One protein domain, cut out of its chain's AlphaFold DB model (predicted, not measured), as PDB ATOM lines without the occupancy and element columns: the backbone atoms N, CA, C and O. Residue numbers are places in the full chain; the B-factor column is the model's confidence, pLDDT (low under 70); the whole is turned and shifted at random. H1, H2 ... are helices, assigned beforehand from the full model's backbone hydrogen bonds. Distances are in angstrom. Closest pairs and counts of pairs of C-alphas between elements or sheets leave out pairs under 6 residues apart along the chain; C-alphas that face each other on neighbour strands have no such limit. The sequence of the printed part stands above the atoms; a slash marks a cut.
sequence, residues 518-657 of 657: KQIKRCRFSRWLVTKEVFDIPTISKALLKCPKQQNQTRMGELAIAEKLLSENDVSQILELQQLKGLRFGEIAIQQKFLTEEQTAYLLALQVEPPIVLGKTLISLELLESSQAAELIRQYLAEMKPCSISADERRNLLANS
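This is residues 518 to 657 of the 657 residues of an uncharacterized protein of Gimesia sp (UniProt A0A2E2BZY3). Short helices make an elongated body of two groups that meet end to end: H2, H3, H8 and H9 at one end, H4, H5 and H6 at the other, with H7 in the middle and H1 packed on H7. H10, which touches no helix, lies beyond the end of H9, towards the end where H5 and H6 are. The printed part has 140 residues with ten named helices, H1 to H10 in order, and no named strand; its class is all helix. It is only just compact, close to loose, with a radius of gyration of the C-alphas of 16.9 A and spans of 52 by 29 by 24 A.

H1, residues 518 to 523, touches H7, residues 597 to 608, with C-alphas of Ile 520 and Ala 601 closest at 4.6 A. H2, residues 525 to 531, and H3, residues 537 to 546, form a hairpin and only just touch, with 3 pairs of C-alphas within 8 A; the closest, Ser 526 and Ile 540, are 6.5 A apart. H3 touches H8, residues 611 to 620, about perpendicular at 89 degrees, with C-alphas of Ala 543 and Leu 618 closest at 6.4 A. H8 and H9, residues 626 to 640, form a hairpin at a shallow tilt of 24 degrees, opposite ways; the closest C-alphas, of Gly 615 and Ala 629, are 5.5 A apart. H4, residues 556 to 562, touches residues 603 to 607 of H7 alone, about perpendicular at 86 degrees, with C-alphas of Met 556 and Leu 603 closest at 6.6 A. H5, residues 568 to 581, touches H6, residues 585 to 591, with its residues 574 to 578 alone; C-alphas of Ile 574 and Ile 588 are closest at 6.4 A. H6 and H7 form a hairpin and only just touch, with 3 pairs of C-alphas within 8 A, the closest those of Gly 586 and Thr 600 at 6.0 A. H7 and H8 meet only through their link. H10, residues 647 to 655, is apart from H9. Every O i to N i+4 pair is within hydrogen-bond range in each helix but H3, where 5 of 6 are.

H1 begins at C-alpha 518 at (-21.934, 17.322, 8.454). From first to last C-alpha H9 measures 21.1 A, H5 19.9 A and H7 16.2 A. H10 ends at C-alpha 655 at (-48.315, 8.726, 23.146).

The two C-alphas farthest apart, those of Glu 622 and Asn 656, are 53.4 A apart. The printed part has no cut, and no link is long. Mean pLDDT of the printed part is 84.4; residues 549 to 553 and 644 to 657 are under 70.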
ATOM      1  N   LYS A 518     -22.687  16.369   7.637       83.50
ATOM      2  CA  LYS A 518     -21.934  17.322   8.454       83.50
ATOM      3  C   LYS A 518     -21.924  16.909   9.926       83.50
ATOM      4  O   LYS A 518     -20.863  16.987  10.550       83.50
ATOM      5  N   GLN A 519     -23.044  16.421  10.459       85.56
ATOM      6  CA  GLN A 519     -23.120  15.847  11.805       85.56
ATOM      7  C   GLN A 519     -22.226  14.603  11.925       85.56
ATOM      8  O   GLN A 519     -21.370  14.556  12.805       85.56
ATOM      9  N   ILE A 520     -22.292  13.667  10.968       86.50
ATOM     10  CA  ILE A 520     -21.429  12.472  10.932       86.50
ATOM     11  C   ILE A 520     -19.952  12.868  10.987       86.50
ATOM     12  O   ILE A 520     -19.188  12.315  11.773       86.50
ATOM     13  N   LYS A 521     -19.523  13.848  10.176       85.94
ATOM     14  CA  LYS A 521     -18.130  14.331  10.176       85.94
ATOM     15  C   LYS A 521     -17.698  14.887  11.533       85.94
ATOM     16  O   LYS A 521     -16.543  14.691  11.900       85.94
ATOM     17  N   ARG A 522     -18.587  15.574  12.262       86.38
ATOM     18  CA  ARG A 522     -18.314  16.060  13.628       86.38
ATOM     19  C   ARG A 522     -18.157  14.906  14.613       86.38
ATOM     20  O   ARG A 522     -17.329  15.002  15.511       86.38
ATOM     21  N   CYS A 523     -18.892  13.818  14.400       88.56
ATOM     22  CA  CYS A 523     -18.851  12.628  15.239       88.56
ATOM     23  C   CYS A 523     -17.639  11.715  14.996       88.56
ATOM     24  O   CYS A 523     -17.411  10.821  15.802       88.56
ATOM     25  N   ARG A 524     -16.846  11.896  13.930       91.62
ATOM     26  CA  ARG A 524     -15.699  11.014  13.624       91.62
ATOM     27  C   ARG A 524     -14.570  11.134  14.647       91.62
ATOM     28  O   ARG A 524     -14.208  12.239  15.051       91.62
ATOM     29  N   PHE A 525     -13.949  10.006  14.984       93.25
ATOM     30  CA  PHE A 525     -12.830   9.955  15.928       93.25
ATOM     31  C   PHE A 525     -11.615  10.755  15.438       93.25
ATOM     32  O   PHE A 525     -11.023  11.518  16.193       93.25
ATOM     33  N   SER A 526     -11.305  10.683  14.148       92.75
ATOM     34  CA  SER A 526     -10.274  11.455  13.458       92.75
ATOM     35  C   SER A 526     -10.490  12.957  13.616       92.75
ATOM     36  O   SER A 526      -9.555  13.702  13.908       92.75
ATOM     37  N   ARG A 527     -11.740  13.416  13.473       92.44
ATOM     38  CA  ARG A 527     -12.102  14.822  13.657       92.44
ATOM     39  C   ARG A 527     -12.017  15.235  15.122       92.44
ATOM     40  O   ARG A 527     -11.554  16.342  15.398       92.44
ATOM     41  N   TRP A 528     -12.434  14.365  16.036       94.88
ATOM     42  CA  TRP A 528     -12.314  14.585  17.474       94.88
ATOM     43  C   TRP A 528     -10.844  14.717  17.904       94.88
ATOM     44  O   TRP A 528     -10.506  15.699  18.555       94.88
ATOM     45  N   LEU A 529      -9.948  13.837  17.436       94.31
ATOM     46  CA  LEU A 529      -8.503  13.907  17.712       94.31
ATOM     47  C   LEU A 529      -7.883  15.236  17.260       94.31
ATOM     48  O   LEU A 529      -7.101  15.830  17.998       94.31
ATOM     49  N   VAL A 530      -8.264  15.725  16.075       94.50
ATOM     50  CA  VAL A 530      -7.816  17.038  15.580       94.50
ATOM     51  C   VAL A 530      -8.386  18.177  16.426       94.50
ATOM     52  O   VAL A 530      -7.686  19.136  16.727       94.50
ATOM     53  N   THR A 531      -9.653  18.077  16.833       93.38
ATOM     54  CA  THR A 531     -10.322  19.108  17.650       93.38
ATOM     55  C   THR A 531      -9.737  19.187  19.062       93.38
ATOM     56  O   THR A 531      -9.718  20.259  19.655       93.38
ATOM     57  N   LYS A 532      -9.230  18.068  19.588       93.88
ATOM     58  CA  LYS A 532      -8.509  17.985  20.866       93.88
ATOM     59  C   LYS A 532      -7.016  18.307  20.742       93.88
ATOM     60  O   LYS A 532      -6.287  18.100  21.702       93.88
ATOM     61  N   GLU A 533      -6.570  18.766  19.568       93.38
ATOM     62  CA  GLU A 533      -5.171  19.107  19.269       93.38
ATOM     63  C   GLU A 533      -4.185  17.945  19.499       93.38
ATOM     64  O   GLU A 533      -2.985  18.155  19.649       93.38
ATOM     65  N   VAL A 534      -4.674  16.697  19.480       93.50
ATOM     66  CA  VAL A 534      -3.832  15.499  19.634       93.50
ATOM     67  C   VAL A 534      -2.982  15.282  18.381       93.50
ATOM     68  O   VAL A 534      -1.828  14.876  18.473       93.50
ATOM     69  N   PHE A 535      -3.542  15.575  17.203       94.81
ATOM     70  CA  PHE A 535      -2.848  15.493  15.919       94.81
ATOM     71  C   PHE A 535      -3.277  16.609  14.967       94.81
ATOM     72  O   PHE A 535      -4.408  17.092  15.020       94.81
ATOM     73  N   ASP A 536      -2.401  16.958  14.026       92.88
ATOM     74  CA  ASP A 536      -2.735  17.856  12.925       92.88
ATOM     75  C   ASP A 536      -3.461  17.126  11.771       92.88
ATOM     76  O   ASP A 536      -3.469  15.893  11.648       92.88
ATOM     77  N   ILE A 537      -4.101  17.909  10.894       88.81
ATOM     78  CA  ILE A 537      -4.861  17.388   9.744       88.81
ATOM     79  C   ILE A 537      -3.981  16.527   8.811       88.81
ATOM     80  O   ILE A 537      -4.439  15.447   8.416       88.81
ATOM     81  N   PRO A 538      -2.746  16.936   8.443       91.25
ATOM     82  CA  PRO A 538      -1.870  16.119   7.605       91.25
ATOM     83  C   PRO A 538      -1.544  14.743   8.196       91.25
ATOM     84  O   PRO A 538      -1.588  13.749   7.465       91.25
ATOM     85  N   THR A 539      -1.242  14.655   9.496       91.12
ATOM     86  CA  THR A 539      -0.872  13.387  10.146       91.12
ATOM     87  C   THR A 539      -2.048  12.418  10.175       91.12
ATOM     88  O   THR A 539      -1.920  11.275   9.731       91.12
ATOM     89  N   ILE A 540      -3.226  12.889  10.591       91.75
ATOM     90  CA  ILE A 540      -4.440  12.062  10.623       91.75
ATOM     91  C   ILE A 540      -4.867  11.625   9.221       91.75
ATOM     92  O   ILE A 540      -5.242  10.470   9.025       91.75
ATOM     93  N   SER A 541      -4.746  12.501   8.222       86.12
ATOM     94  CA  SER A 541      -5.062  12.145   6.833       86.12
ATOM     95  C   SER A 541      -4.154  11.024   6.314       86.12
ATOM     96  O   SER A 541      -4.632  10.095   5.666       86.12
ATOM     97  N   LYS A 542      -2.852  11.057   6.643       87.62
ATOM     98  CA  LYS A 542      -1.909   9.973   6.307       87.62
ATOM     99  C   LYS A 542      -2.238   8.667   7.030       87.62
ATOM    100  O   LYS A 542      -2.110   7.605   6.424       87.62
ATOM    101  N   ALA A 543      -2.657   8.734   8.294       89.31
ATOM    102  CA  ALA A 543      -3.060   7.554   9.053       89.31
ATOM    103  C   ALA A 543      -4.319   6.902   8.458       89.31
ATOM    104  O   ALA A 543      -4.321   5.700   8.207       89.31
ATOM    105  N   LEU A 544      -5.341   7.698   8.128       86.50
ATOM    106  CA  LEU A 544      -6.580   7.221   7.503       86.50
ATOM    107  C   LEU A 544      -6.337   6.512   6.161       86.50
ATOM    108  O   LEU A 544      -6.990   5.513   5.874       86.50
ATOM    109  N   LEU A 545      -5.368   6.974   5.360       83.12
ATOM    110  CA  LEU A 545      -4.985   6.311   4.104       83.12
ATOM    111  C   LEU A 545      -4.399   4.904   4.308       83.12
ATOM    112  O   LEU A 545      -4.427   4.097   3.380       83.12
ATOM    113  N   LYS A 546      -3.861   4.615   5.498       86.12
ATOM    114  CA  LYS A 546      -3.283   3.315   5.860       86.12
ATOM    115  C   LYS A 546      -4.253   2.418   6.629       86.12
ATOM    116  O   LYS A 546      -3.921   1.262   6.889       86.12
ATOM    117  N   CYS A 547      -5.438   2.912   6.990       83.88
ATOM    118  CA  CYS A 547      -6.461   2.072   7.595       83.88
ATOM    119  C   CYS A 547      -6.924   1.002   6.589       83.88
ATOM    120  O   CYS A 547      -7.151   1.312   5.415       83.88
ATOM    121  N   PRO A 548      -7.087  -0.261   7.020       78.56
ATOM    122  CA  PRO A 548      -7.595  -1.307   6.144       78.56
ATOM    123  C   PRO A 548      -9.004  -0.945   5.656       78.56
ATOM    124  O   PRO A 548      -9.862  -0.554   6.450       78.56
ATOM    125  N   LYS A 549      -9.257  -1.094   4.347       64.88
ATOM    126  CA  LYS A 549     -10.602  -0.941   3.776       64.88
ATOM    127  C   LYS A 549     -11.513  -2.001   4.396       64.88
ATOM    128  O   LYS A 549     -11.329  -3.191   4.149       64.88
ATOM    129  N   GLN A 550     -12.471  -1.582   5.215       60.34
ATOM    130  CA  GLN A 550     -13.410  -2.497   5.859       60.34
ATOM    131  C   GLN A 550     -14.352  -3.093   4.816       60.34
ATOM    132  O   GLN A 550     -15.180  -2.388   4.250       60.34
ATOM    133  N   GLN A 551     -14.211  -4.393   4.556       50.94
ATOM    134  CA  GLN A 551     -15.080  -5.124   3.628       50.94
ATOM    135  C   GLN A 551     -16.410  -5.555   4.265       50.94
ATOM    136  O   GLN A 551     -17.348  -5.845   3.536       50.94
ATOM    137  N   ASN A 552     -16.526  -5.520   5.600       51.31
ATOM    138  CA  ASN A 552     -17.757  -5.803   6.340       51.31
ATOM    139  C   ASN A 552     -17.978  -4.720   7.403       51.31
ATOM    140  O   ASN A 552     -17.439  -4.807   8.504       51.31
ATOM    141  N   GLN A 553     -18.735  -3.676   7.065       67.75
ATOM    142  CA  GLN A 553     -19.209  -2.713   8.060       67.75
ATOM    143  C   GLN A 553     -20.300  -3.371   8.913       67.75
ATOM    144  O   GLN A 553     -21.268  -3.908   8.372       67.75
ATOM    145  N   THR A 554     -20.148  -3.326  10.240       80.88
ATOM    146  CA  THR A 554     -21.176  -3.755  11.201       80.88
ATOM    147  C   THR A 554     -22.502  -3.075  10.875       80.88
ATOM    148  O   THR A 554     -22.525  -1.886  10.539       80.88
ATOM    149  N   ARG A 555     -23.621  -3.805  10.938       87.75
ATOM    150  CA  ARG A 555     -24.925  -3.224  10.587       87.75
ATOM    151  C   ARG A 555     -25.310  -2.165  11.619       87.75
ATOM    152  O   ARG A 555     -25.071  -2.340  12.810       87.75
ATOM    153  N   MET A 556     -25.964  -1.089  11.183       88.69
ATOM    154  CA  MET A 556     -26.372  -0.001  12.084       88.69
ATOM    155  C   MET A 556     -27.221  -0.495  13.266       88.69
ATOM    156  O   MET A 556     -27.019  -0.027  14.379       88.69
ATOM    157  N   GLY A 557     -28.127  -1.457  13.052       90.19
ATOM    158  CA  GLY A 557     -28.928  -2.041  14.135       90.19
ATOM    159  C   GLY A 557     -28.084  -2.775  15.184       90.19
ATOM    160  O   GLY A 557     -28.314  -2.612  16.377       90.19
ATOM    161  N   GLU A 558     -27.055  -3.512  14.757       91.25
ATOM    162  CA  GLU A 558     -26.112  -4.189  15.662       91.25
ATOM    163  C   GLU A 558     -25.284  -3.170  16.455       91.25
ATOM    164  O   GLU A 558     -25.120  -3.316  17.665       91.25
ATOM    165  N   LEU A 559     -24.818  -2.101  15.795       89.94
ATOM    166  CA  LEU A 559     -24.134  -0.989  16.463       89.94
ATOM    167  C   LEU A 559     -25.052  -0.288  17.468       89.94
ATOM    168  O   LEU A 559     -24.622   0.021  18.573       89.94
ATOM    169  N   ALA A 560     -26.321  -0.077  17.122       91.56
ATOM    170  CA  ALA A 560     -27.290   0.552  18.010       91.56
ATOM    171  C   ALA A 560     -27.559  -0.287  19.270       91.56
ATOM    172  O   ALA A 560     -27.706   0.284  20.353       91.56
ATOM    173  N   ILE A 561     -27.577  -1.620  19.151       91.38
ATOM    174  CA  ILE A 561     -27.683  -2.545  20.291       91.38
ATOM    175  C   ILE A 561     -26.399  -2.523  21.127       91.38
ATOM    176  O   ILE A 561     -26.465  -2.376  22.348       91.38
ATOM    177  N   ALA A 562     -25.229  -2.613  20.486       89.12
ATOM    178  CA  ALA A 562     -23.934  -2.577  21.169       89.12
ATOM    179  C   ALA A 562     -23.741  -1.272  21.961       89.12
ATOM    180  O   ALA A 562     -23.285  -1.284  23.107       89.12
ATOM    181  N   GLU A 563     -24.184  -0.154  21.388       89.25
ATOM    182  CA  GLU A 563     -24.174   1.153  22.034       89.25
ATOM    183  C   GLU A 563     -25.338   1.371  23.011       89.25
ATOM    184  O   GLU A 563     -25.402   2.419  23.654       89.25
ATOM    185  N   LYS A 564     -26.214   0.378  23.211       89.50
ATOM    186  CA  LYS A 564     -27.381   0.435  24.111       89.50
ATOM    187  C   LYS A 564     -28.350   1.580  23.785       89.50
ATOM    188  O   LYS A 564     -29.023   2.099  24.673       89.50
ATOM    189  N   LEU A 565     -28.408   1.987  22.518       87.38
ATOM    190  CA  LEU A 565     -29.357   2.987  22.027       87.38
ATOM    191  C   LEU A 565     -30.697   2.334  21.656       87.38
ATOM    192  O   LEU A 565     -31.753   2.902  21.942       87.38
ATOM    193  N   LEU A 566     -30.659   1.115  21.111       91.75
ATOM    194  CA  LEU A 566     -31.836   0.320  20.747       91.75
ATOM    195  C   LEU A 566     -31.816  -1.060  21.409       91.75
ATOM    196  O   LEU A 566     -30.752  -1.627  21.654       91.75
ATOM    197  N   SER A 567     -33.001  -1.606  21.676       90.69
ATOM    198  CA  SER A 567     -33.187  -3.016  22.027       90.69
ATOM    199  C   SER A 567     -33.315  -3.890  20.772       90.69
ATOM    200  O   SER A 567     -33.593  -3.391  19.680       90.69
ATOM    201  N   GLU A 568     -33.172  -5.210  20.918       91.00
ATOM    202  CA  GLU A 568     -33.407  -6.164  19.819       91.00
ATOM    203  C   GLU A 568     -34.829  -6.056  19.240       91.00
ATOM    204  O   GLU A 568     -35.025  -6.178  18.027       91.00
ATOM    205  N   ASN A 569     -35.817  -5.761  20.090       90.75
ATOM    206  CA  ASN A 569     -37.197  -5.549  19.664       90.75
ATOM    207  C   ASN A 569     -37.351  -4.260  18.839       90.75
ATOM    208  O   ASN A 569     -38.001  -4.287  17.797       90.75
ATOM    209  N   ASP A 570     -36.714  -3.159  19.253       91.31
ATOM    210  CA  ASP A 570     -36.737  -1.901  18.488       91.31
ATOM    211  C   ASP A 570     -36.133  -2.107  17.090       91.31
ATOM    212  O   ASP A 570     -36.707  -1.693  16.084       91.31
ATOM    213  N   VAL A 571     -34.990  -2.801  17.010       93.12
ATOM    214  CA  VAL A 571     -34.339  -3.122  15.730       93.12
ATOM    215  C   VAL A 571     -35.252  -3.977  14.851       93.12
ATOM    216  O   VAL A 571     -35.371  -3.692  13.659       93.12
ATOM    217  N   SER A 572     -35.927  -4.979  15.419       92.31
ATOM    218  CA  SER A 572     -36.858  -5.843  14.681       92.31
ATOM    219  C   SER A 572     -38.029  -5.047  14.091       92.31
ATOM    220  O   SER A 572     -38.306  -5.164  12.899       92.31
ATOM    221  N   GLN A 573     -38.637  -4.148  14.874       91.19
ATOM    222  CA  GLN A 573     -39.718  -3.271  14.404       91.19
ATOM    223  C   GLN A 573     -39.258  -2.317  13.293       91.19
ATOM    224  O   GLN A 573     -39.960  -2.123  12.298       91.19
ATOM    225  N   ILE A 574     -38.055  -1.743  13.418       92.38
ATOM    226  CA  ILE A 574     -37.483  -0.887  12.370       92.38
ATOM    227  C   ILE A 574     -37.267  -1.691  11.081       92.38
ATOM    228  O   ILE A 574     -37.548  -1.177  10.001       92.38
ATOM    229  N   LEU A 575     -36.790  -2.938  11.169       91.75
ATOM    230  CA  LEU A 575     -36.564  -3.800  10.004       91.75
ATOM    231  C   LEU A 575     -37.870  -4.215   9.307       91.75
ATOM    232  O   LEU A 575     -37.908  -4.224   8.077       91.75
ATOM    233  N   GLU A 576     -38.941  -4.495  10.051       91.06
ATOM    234  CA  GLU A 576     -40.272  -4.752   9.473       91.06
ATOM    235  C   GLU A 576     -40.789  -3.530   8.702       91.06
ATOM    236  O   GLU A 576     -41.165  -3.624   7.531       91.06
ATOM    237  N   LEU A 577     -40.720  -2.346   9.316       88.88
ATOM    238  CA  LEU A 577     -41.082  -1.091   8.654       88.88
ATOM    239  C   LEU A 577     -40.178  -0.788   7.453       88.88
ATOM    240  O   LEU A 577     -40.630  -0.178   6.484       88.88
ATOM    241  N   GLN A 578     -38.919  -1.227   7.493       87.81
ATOM    242  CA  GLN A 578     -37.969  -1.088   6.392       87.81
ATOM    243  C   GLN A 578     -38.384  -1.884   5.165       87.81
ATOM    244  O   GLN A 578     -38.286  -1.370   4.052       87.81
ATOM    245  N   GLN A 579     -38.877  -3.106   5.365       84.62
ATOM    246  CA  GLN A 579     -39.413  -3.923   4.281       84.62
ATOM    247  C   GLN A 579     -40.696  -3.322   3.699       84.62
ATOM    248  O   GLN A 579     -40.877  -3.345   2.486       84.62
ATOM    249  N   LEU A 580     -41.555  -2.743   4.544       85.12
ATOM    250  CA  LEU A 580     -42.836  -2.171   4.119       85.12
ATOM    251  C   LEU A 580     -42.699  -0.826   3.393       85.12
ATOM    252  O   LEU A 580     -43.394  -0.588   2.410       85.12
ATOM    253  N   LYS A 581     -41.842   0.074   3.892       83.25
ATOM    254  CA  LYS A 581     -41.730   1.459   3.398       83.25
ATOM    255  C   LYS A 581     -40.587   1.675   2.410       83.25
ATOM    256  O   LYS A 581     -40.518   2.737   1.803       83.25
ATOM    257  N   GLY A 582     -39.652   0.728   2.300       79.75
ATOM    258  CA  GLY A 582     -38.486   0.856   1.425       79.75
ATOM    259  C   GLY A 582     -37.498   1.958   1.826       79.75
ATOM    260  O   GLY A 582     -36.626   2.289   1.037       79.75
ATOM    261  N   LEU A 583     -37.594   2.526   3.033       84.94
ATOM    262  CA  LEU A 583     -36.703   3.587   3.528       84.94
ATOM    263  C   LEU A 583     -35.416   3.018   4.153       84.94
ATOM    264  O   LEU A 583     -35.270   1.805   4.339       84.94
ATOM    265  N   ARG A 584     -34.438   3.870   4.488       87.50
ATOM    266  CA  ARG A 584     -33.227   3.427   5.209       87.50
ATOM    267  C   ARG A 584     -33.505   3.185   6.691       87.50
ATOM    268  O   ARG A 584     -34.438   3.726   7.268       87.50
ATOM    269  N   PHE A 585     -32.648   2.383   7.333       90.25
ATOM    270  CA  PHE A 585     -32.771   2.083   8.769       90.25
ATOM    271  C   PHE A 585     -32.788   3.366   9.610       90.25
ATOM    272  O   PHE A 585     -33.698   3.555  10.407       90.25
ATOM    273  N   GLY A 586     -31.815   4.260   9.390       88.56
ATOM    274  CA  GLY A 586     -31.723   5.532  10.109       88.56
ATOM    275  C   GLY A 586     -32.921   6.451   9.858       88.56
ATOM    276  O   GLY A 586     -33.447   7.030  10.799       88.56
ATOM    277  N   GLU A 587     -33.416   6.518   8.618       87.62
ATOM    278  CA  GLU A 587     -34.602   7.317   8.268       87.62
ATOM    279  C   GLU A 587     -35.842   6.843   9.033       87.62
ATOM    280  O   GLU A 587     -36.555   7.652   9.621       87.62
ATOM    281  N   ILE A 588     -36.077   5.530   9.086       90.25
ATOM    282  CA  ILE A 588     -37.201   4.954   9.835       90.25
ATOM    283  C   ILE A 588     -37.010   5.165  11.330       90.25
ATOM    284  O   ILE A 588     -37.962   5.538  12.014       90.25
ATOM    285  N   ALA A 589     -35.793   4.957  11.834       90.81
ATOM    286  CA  ALA A 589     -35.491   5.150  13.240       90.81
ATOM    287  C   ALA A 589     -35.764   6.597  13.684       90.81
ATOM    288  O   ALA A 589     -36.337   6.792  14.752       90.81
ATOM    289  N   ILE A 590     -35.442   7.590  12.851       88.94
ATOM    290  CA  ILE A 590     -35.748   9.004  13.112       88.94
ATOM    291  C   ILE A 590     -37.254   9.274  12.984       88.94
ATOM    292  O   ILE A 590     -37.860   9.821  13.905       88.94
ATOM    293  N   GLN A 591     -37.894   8.846  11.889       88.81
ATOM    294  CA  GLN A 591     -39.323   9.094  11.644       88.81
ATOM    295  C   GLN A 591     -40.232   8.480  12.714       88.81
ATOM    296  O   GLN A 591     -41.260   9.055  13.059       88.81
ATOM    297  N   GLN A 592     -39.873   7.300  13.223       89.62
ATOM    298  CA  GLN A 592     -40.604   6.600  14.281       89.62
ATOM    299  C   GLN A 592     -40.079   6.939  15.685       89.62
ATOM    300  O   GLN A 592     -40.519   6.342  16.664       89.62
ATOM    301  N   LYS A 593     -39.151   7.903  15.795       88.50
ATOM    302  CA  LYS A 593     -38.575   8.397  17.056       88.50
ATOM    303  C   LYS A 593     -37.856   7.327  17.898       88.50
ATOM    304  O   LYS A 593     -37.725   7.481  19.110       88.50
ATOM    305  N   PHE A 594     -37.361   6.259  17.270       88.00
ATOM    306  CA  PHE A 594     -36.464   5.290  17.908       88.00
ATOM    307  C   PHE A 594     -35.066   5.872  18.145       88.00
ATOM    308  O   PHE A 594     -34.439   5.549  19.150       88.00
ATOM    309  N   LEU A 595     -34.584   6.718  17.228       90.19
ATOM    310  CA  LEU A 595     -33.299   7.414  17.322       90.19
ATOM    311  C   LEU A 595     -33.465   8.905  17.009       90.19
ATOM    312  O   LEU A 595     -34.297   9.282  16.186       90.19
ATOM    313  N   THR A 596     -32.638   9.753  17.615       89.06
ATOM    314  CA  THR A 596     -32.472  11.152  17.186       89.06
ATOM    315  C   THR A 596     -31.538  11.256  15.973       89.06
ATOM    316  O   THR A 596     -30.805  10.314  15.648       89.06
ATOM    317  N   GLU A 597     -31.520  12.415  15.305       86.19
ATOM    318  CA  GLU A 597     -30.531  12.705  14.251       86.19
ATOM    319  C   GLU A 597     -29.096  12.586  14.778       86.19
ATOM    320  O   GLU A 597     -28.261  11.943  14.148       86.19
ATOM    321  N   GLU A 598     -28.834  13.102  15.982       87.75
ATOM    322  CA  GLU A 598     -27.523  13.038  16.635       87.75
ATOM    323  C   GLU A 598     -27.095  11.593  16.937       87.75
ATOM    324  O   GLU A 598     -25.966  11.201  16.638       87.75
ATOM    325  N   GLN A 599     -28.007  10.765  17.460       89.38
ATOM    326  CA  GLN A 599     -27.764   9.333  17.676       89.38
ATOM    327  C   GLN A 599     -27.483   8.601  16.363       89.38
ATOM    328  O   GLN A 599     -26.575   7.772  16.291       89.38
ATOM    329  N   THR A 600     -28.222   8.933  15.308       89.50
ATOM    330  CA  THR A 600     -28.025   8.346  13.979       89.50
ATOM    331  C   THR A 600     -26.680   8.767  13.382       89.50
ATOM    332  O   THR A 600     -25.945   7.923  12.868       89.50
ATOM    333  N   ALA A 601     -26.307  10.043  13.505       89.12
ATOM    334  CA  ALA A 601     -25.022  10.572  13.059       89.12
ATOM    335  C   ALA A 601     -23.838   9.937  13.808       89.12
ATOM    336  O   ALA A 601     -22.834   9.589  13.181       89.12
ATOM    337  N   TYR A 602     -23.969   9.733  15.122       90.50
ATOM    338  CA  TYR A 602     -22.989   9.027  15.948       90.50
ATOM    339  C   TYR A 602     -22.798   7.574  15.493       90.50
ATOM    340  O   TYR A 602     -21.671   7.149  15.235       90.50
ATOM    341  N   LEU A 603     -23.892   6.827  15.309       90.62
ATOM    342  CA  LEU A 603     -23.838   5.439  14.841       90.62
ATOM    343  C   LEU A 603     -23.227   5.321  13.439       90.62
ATOM    344  O   LEU A 603     -22.407   4.435  13.199       90.62
ATOM    345  N   LEU A 604     -23.570   6.232  12.523       88.44
ATOM    346  CA  LEU A 604     -22.961   6.296  11.190       88.44
ATOM    347  C   LEU A 604     -21.469   6.637  11.254       88.44
ATOM    348  O   LEU A 604     -20.683   6.084  10.486       88.44
ATOM    349  N   ALA A 605     -21.049   7.514  12.168       88.56
ATOM    350  CA  ALA A 605     -19.635   7.819  12.361       88.56
ATOM    351  C   ALA A 605     -18.854   6.599  12.866       88.56
ATOM    352  O   ALA A 605     -17.796   6.307  12.312       88.56
ATOM    353  N   LEU A 606     -19.400   5.848  13.831       88.50
ATOM    354  CA  LEU A 606     -18.815   4.584  14.289       88.50
ATOM    355  C   LEU A 606     -18.753   3.538  13.175       88.50
ATOM    356  O   LEU A 606     -17.770   2.813  13.084       88.50
ATOM    357  N   GLN A 607     -19.778   3.465  12.324       86.31
ATOM    358  CA  GLN A 607     -19.834   2.518  11.211       86.31
ATOM    359  C   GLN A 607     -18.791   2.828  10.125       86.31
ATOM    360  O   GLN A 607     -18.171   1.917   9.580       86.31
ATOM    361  N   VAL A 608     -18.603   4.111   9.799       82.00
ATOM    362  CA  VAL A 608     -17.658   4.564   8.766       82.00
ATOM    363  C   VAL A 608     -16.220   4.566   9.280       82.00
ATOM    364  O   VAL A 608     -15.295   4.267   8.526       82.00
ATOM    365  N   GLU A 609     -16.022   4.916  10.547       87.56
ATOM    366  CA  GLU A 609     -14.707   5.074  11.156       87.56
ATOM    367  C   GLU A 609     -14.680   4.492  12.581       87.56
ATOM    368  O   GLU A 609     -14.691   5.244  13.560       87.56
ATOM    369  N   PRO A 610     -14.609   3.153  12.734       88.62
ATOM    370  CA  PRO A 610     -14.483   2.539  14.050       88.62
ATOM    371  C   PRO A 610     -13.219   3.038  14.773       88.62
ATOM    372  O   PRO A 610     -12.108   2.797  14.278       88.62
ATOM    373  N   PRO A 611     -13.335   3.660  15.963       90.75
ATOM    374  CA  PRO A 611     -12.201   4.278  16.661       90.75
ATOM    375  C   PRO A 611     -11.051   3.303  16.926       90.75
ATOM    376  O   PRO A 611      -9.880   3.656  16.820       90.75
ATOM    377  N   ILE A 612     -11.389   2.038  17.195       90.06
ATOM    378  CA  ILE A 612     -10.433   0.949  17.428       90.06
ATOM    379  C   ILE A 612      -9.543   0.711  16.204       90.06
ATOM    380  O   ILE A 612      -8.363   0.403  16.355       90.06
ATOM    381  N   VAL A 613     -10.083   0.844  14.990       90.69
ATOM    382  CA  VAL A 613      -9.322   0.594  13.760       90.69
ATOM    383  C   VAL A 613      -8.332   1.720  13.509       90.69
ATOM    384  O   VAL A 613      -7.152   1.439  13.314       90.69
ATOM    385  N   LEU A 614      -8.771   2.979  13.607       91.25
ATOM    386  CA  LEU A 614      -7.858   4.118  13.501       91.25
ATOM    387  C   LEU A 614      -6.814   4.100  14.629       91.25
ATOM    388  O   LEU A 614      -5.634   4.292  14.357       91.25
ATOM    389  N   GLY A 615      -7.209   3.778  15.864       91.50
ATOM    390  CA  GLY A 615      -6.293   3.628  16.997       91.50
ATOM    391  C   GLY A 615      -5.209   2.575  16.749       91.50
ATOM    392  O   GLY A 615      -4.029   2.857  16.934       91.50
ATOM    393  N   LYS A 616      -5.576   1.390  16.238       91.88
ATOM    394  CA  LYS A 616      -4.608   0.353  15.837       91.88
ATOM    395  C   LYS A 616      -3.671   0.830  14.731       91.88
ATOM    396  O   LYS A 616      -2.476   0.552  14.793       91.88
ATOM    397  N   THR A 617      -4.185   1.554  13.736       92.50
ATOM    398  CA  THR A 617      -3.348   2.123  12.675       92.50
ATOM    399  C   THR A 617      -2.367   3.154  13.235       92.50
ATOM    400  O   THR A 617      -1.188   3.096  12.903       92.50
ATOM    401  N   LEU A 618      -2.801   4.042  14.131       94.12
ATOM    402  CA  LEU A 618      -1.920   5.015  14.784       94.12
ATOM    403  C   LEU A 618      -0.816   4.333  15.612       94.12
ATOM    404  O   LEU A 618       0.334   4.755  15.526       94.12
ATOM    405  N   ILE A 619      -1.126   3.236  16.317       94.00
ATOM    406  CA  ILE A 619      -0.120   2.414  17.014       94.00
ATOM    407  C   ILE A 619       0.872   1.801  16.021       94.00
ATOM    408  O   ILE A 619       2.079   1.887  16.216       94.00
ATOM    409  N   SER A 620       0.382   1.213  14.924       92.88
ATOM    410  CA  SER A 620       1.244   0.590  13.905       92.88
ATOM    411  C   SER A 620       2.167   1.579  13.182       92.88
ATOM    412  O   SER A 620       3.148   1.174  12.569       92.88
ATOM    413  N   LEU A 621       1.830   2.869  13.229       93.31
ATOM    414  CA  LEU A 621       2.632   3.961  12.687       93.31
ATOM    415  C   LEU A 621       3.542   4.605  13.728       93.31
ATOM    416  O   LEU A 621       4.150   5.625  13.417       93.31
ATOM    417  N   GLU A 622       3.604   4.037  14.934       93.62
ATOM    418  CA  GLU A 622       4.389   4.547  16.061       93.62
ATOM    419  C   GLU A 622       3.986   5.980  16.465       93.62
ATOM    420  O   GLU A 622       4.770   6.721  17.049       93.62
ATOM    421  N   LEU A 623       2.742   6.379  16.164       92.94
ATOM    422  CA  LEU A 623       2.194   7.695  16.512       92.94
ATOM    423  C   LEU A 623       1.510   7.706  17.886       92.94
ATOM    424  O   LEU A 623       1.321   8.776  18.454       92.94
ATOM    425  N   LEU A 624       1.116   6.539  18.406       93.56
ATOM    426  CA  LEU A 624       0.537   6.362  19.741       93.56
ATOM    427  C   LEU A 624       1.031   5.064  20.379       93.56
ATOM    428  O   LEU A 624       1.159   4.043  19.707       93.56
ATOM    429  N   GLU A 625       1.190   5.065  21.701       93.69
ATOM    430  CA  GLU A 625       1.312   3.822  22.463       93.69
ATOM    431  C   GLU A 625      -0.055   3.146  22.663       93.69
ATOM    432  O   GLU A 625      -1.107   3.791  22.665       93.69
ATOM    433  N   SER A 626      -0.055   1.829  22.901       91.69
ATOM    434  CA  SER A 626      -1.294   1.055  23.101       91.69
ATOM    435  C   SER A 626      -2.143   1.562  24.277       91.69
ATOM    436  O   SER A 626      -3.370   1.581  24.193       91.69
ATOM    437  N   SER A 627      -1.499   2.003  25.361       92.06
ATOM    438  CA  SER A 627      -2.148   2.583  26.545       92.06
ATOM    439  C   SER A 627      -2.823   3.924  26.230       92.06
ATOM    440  O   SER A 627      -3.974   4.142  26.609       92.06
ATOM    441  N   GLN A 628      -2.137   4.790  25.482       92.00
ATOM    442  CA  GLN A 628      -2.623   6.109  25.075       92.00
ATOM    443  C   GLN A 628      -3.794   6.001  24.095       92.00
ATOM    444  O   GLN A 628      -4.802   6.685  24.253       92.00
ATOM    445  N   ALA A 629      -3.704   5.102  23.112       92.19
ATOM    446  CA  ALA A 629      -4.787   4.862  22.164       92.19
ATOM    447  C   ALA A 629      -6.062   4.354  22.860       92.19
ATOM    448  O   ALA A 629      -7.157   4.821  22.550       92.19
ATOM    449  N   ALA A 630      -5.931   3.433  23.823       91.19
ATOM    450  CA  ALA A 630      -7.067   2.943  24.603       91.19
ATOM    451  C   ALA A 630      -7.730   4.061  25.425       91.19
ATOM    452  O   ALA A 630      -8.957   4.129  25.501       91.19
ATOM    453  N   GLU A 631      -6.928   4.956  26.004       93.25
ATOM    454  CA  GLU A 631      -7.428   6.092  26.774       93.25
ATOM    455  C   GLU A 631      -8.160   7.115  25.899       93.25
ATOM    456  O   GLU A 631      -9.292   7.484  26.208       93.25
ATOM    457  N   LEU A 632      -7.581   7.495  24.758       94.38
ATOM    458  CA  LEU A 632      -8.211   8.419  23.810       94.38
ATOM    459  C   LEU A 632      -9.536   7.875  23.262       94.38
ATOM    460  O   LEU A 632     -10.502   8.625  23.136       94.38
ATOM    461  N   ILE A 633      -9.613   6.572  22.972       92.69
ATOM    462  CA  ILE A 633     -10.865   5.937  22.536       92.69
ATOM    463  C   ILE A 633     -11.914   5.985  23.653       92.69
ATOM    464  O   ILE A 633     -13.071   6.294  23.376       92.69
ATOM    465  N   ARG A 634     -11.537   5.715  24.913       91.69
ATOM    466  CA  ARG A 634     -12.471   5.825  26.048       91.69
ATOM    467  C   ARG A 634     -13.005   7.244  26.213       91.69
ATOM    468  O   ARG A 634     -14.209   7.404  26.386       91.69
ATOM    469  N   GLN A 635     -12.136   8.249  26.130       92.19
ATOM    470  CA  GLN A 635     -12.527   9.658  26.226       92.19
ATOM    471  C   GLN A 635     -13.459  10.062  25.083       92.19
ATOM    472  O   GLN A 635     -14.519  10.629  25.331       92.19
ATOM    473  N   TYR A 636     -13.120   9.688  23.848       92.88
ATOM    474  CA  TYR A 636     -13.982   9.903  22.688       92.88
ATOM    475  C   TYR A 636     -15.370   9.281  22.882       92.88
ATOM    476  O   TYR A 636     -16.374   9.958  22.679       92.88
ATOM    477  N   LEU A 637     -15.449   8.015  23.305       88.75
ATOM    478  CA  LEU A 637     -16.734   7.345  23.519       88.75
ATOM    479  C   LEU A 637     -17.532   7.981  24.664       88.75
ATOM    480  O   LEU A 637     -18.749   8.062  24.564       88.75
ATOM    481  N   ALA A 638     -16.874   8.449  25.727       85.69
ATOM    482  CA  ALA A 638     -17.544   9.119  26.840       85.69
ATOM    483  C   ALA A 638     -18.106  10.498  26.454       85.69
ATOM    484  O   ALA A 638     -19.183  10.860  26.915       85.69
ATOM    485  N   GLU A 639     -17.396  11.257  25.615       87.25
ATOM    486  CA  GLU A 639     -17.815  12.599  25.192       87.25
ATOM    487  C   GLU A 639     -18.825  12.585  24.042       87.25
ATOM    488  O   GLU A 639     -19.726  13.418  24.004       87.25
ATOM    489  N   MET A 640     -18.656  11.671  23.084       86.50
ATOM    490  CA  MET A 640     -19.412  11.696  21.830       86.50
ATOM    491  C   MET A 640     -20.663  10.831  21.860       86.50
ATOM    492  O   MET A 640     -21.487  10.960  20.959       86.50
ATOM    493  N   LYS A 641     -20.807   9.937  22.847       83.56
ATOM    494  CA  LYS A 641     -21.987   9.083  22.967       83.56
ATOM    495  C   LYS A 641     -23.186   9.905  23.454       83.56
ATOM    496  O   LYS A 641     -23.186  10.349  24.603       83.56
ATOM    497  N   PRO A 642     -24.233  10.074  22.630       79.81
ATOM    498  CA  PRO A 642     -25.434  10.783  23.048       79.81
ATOM    499  C   PRO A 642     -26.191  10.006  24.137       79.81
ATOM    500  O   PRO A 642     -26.151   8.773  24.185       79.81
ATOM    501  N   CYS A 643     -26.905  10.726  25.012       70.12
ATOM    502  CA  CYS A 643     -27.707  10.112  26.074       70.12
ATOM    503  C   CYS A 643     -28.764   9.155  25.498       70.12
ATOM    504  O   CYS A 643     -29.389   9.423  24.469       70.12
ATOM    505  N   SER A 644     -28.988   8.035  26.190       60.41
ATOM    506  CA  SER A 644     -30.097   7.131  25.892       60.41
ATOM    507  C   SER A 644     -31.418   7.800  26.266       60.41
ATOM    508  O   SER A 644     -31.568   8.248  27.401       60.41
ATOM    509  N   ILE A 645     -32.385   7.816  25.350       58.06
ATOM    510  CA  ILE A 645     -33.754   8.257  25.650       58.06
ATOM    511  C   ILE A 645     -34.352   7.274  26.666       58.06
ATOM    512  O   ILE A 645     -34.313   6.060  26.427       58.06
ATOM    513  N   SER A 646     -34.893   7.777  27.779       54.28
ATOM    514  CA  SER A 646     -35.518   6.933  28.805       54.28
ATOM    515  C   SER A 646     -36.755   6.200  28.258       54.28
ATOM    516  O   SER A 646     -37.412   6.657  27.320       54.28
ATOM    517  N   ALA A 647     -37.099   5.043  28.837       49.50
ATOM    518  CA  ALA A 647     -38.281   4.275  28.422       49.50
ATOM    519  C   ALA A 647     -39.592   5.083  28.562       49.50
ATOM    520  O   ALA A 647     -40.515   4.909  27.764       49.50
ATOM    521  N   ASP A 648     -39.644   6.003  29.530       46.38
ATOM    522  CA  ASP A 648     -40.783   6.892  29.767       46.38
ATOM    523  C   ASP A 648     -40.842   8.056  28.763       46.38
ATOM    524  O   ASP A 648     -41.925   8.400  28.293       46.38
ATOM    525  N   GLU A 649     -39.702   8.610  28.332       54.31
ATOM    526  CA  GLU A 649     -39.658   9.574  27.221       54.31
ATOM    527  C   GLU A 649     -40.050   8.927  25.889       54.31
ATOM    528  O   GLU A 649     -40.781   9.540  25.114       54.31
ATOM    529  N   ARG A 650     -39.653   7.670  25.638       57.44
ATOM    530  CA  ARG A 650     -40.099   6.902  24.460       57.44
ATOM    531  C   ARG A 650     -41.610   6.673  24.461       57.44
ATOM    532  O   ARG A 650     -42.256   6.896  23.440       57.44
ATOM    533  N   ARG A 651     -42.196   6.293  25.605       51.78
ATOM    534  CA  ARG A 651     -43.660   6.174  25.748       51.78
ATOM    535  C   ARG A 651     -44.369   7.508  25.558       51.78
ATOM    536  O   ARG A 651     -45.376   7.543  24.866       51.78
ATOM    537  N   ASN A 652     -43.836   8.601  26.099       49.94
ATOM    538  CA  ASN A 652     -44.421   9.934  25.935       49.94
ATOM    539  C   ASN A 652     -44.277  10.486  24.504       49.94
ATOM    540  O   ASN A 652     -45.148  11.221  24.045       49.94
ATOM    541  N   LEU A 653     -43.218  10.123  23.773       48.84
ATOM    542  CA  LEU A 653     -43.024  10.491  22.364       48.84
ATOM    543  C   LEU A 653     -43.929   9.705  21.403       48.84
ATOM    544  O   LEU A 653     -44.277  10.252  20.353       48.84
ATOM    545  N   LEU A 654     -44.291   8.469  21.769       45.75
ATOM    546  CA  LEU A 654     -45.245   7.604  21.063       45.75
ATOM    547  C   LEU A 654     -46.710   7.888  21.448       45.75
ATOM    548  O   LEU A 654     -47.597   7.649  20.642       45.75
ATOM    549  N   ALA A 655     -46.969   8.392  22.661       43.81
ATOM    550  CA  ALA A 655     -48.315   8.726  23.146       43.81
ATOM    551  C   ALA A 655     -48.781  10.152  22.785       43.81
ATOM    552  O   ALA A 655     -49.975  10.429  22.847       43.81
ATOM    553  N   ASN A 656     -47.858  11.050  22.413       39.88
ATOM    554  CA  ASN A 656     -48.150  12.412  21.934       39.88
ATOM    555  C   ASN A 656     -48.045  12.553  20.395       39.88
ATOM    556  O   ASN A 656     -47.851  13.655  19.879       39.88
ATOM    557  N   SER A 657     -48.132  11.439  19.668       36.81
ATOM    558  CA  SER A 657     -48.355  11.337  18.215       36.81
ATOM    559  C   SER A 657     -49.613  10.528  17.974       36.81
ATOM    560  O   SER A 657     -50.310  10.824  16.982       36.81
TER     561      SER A 657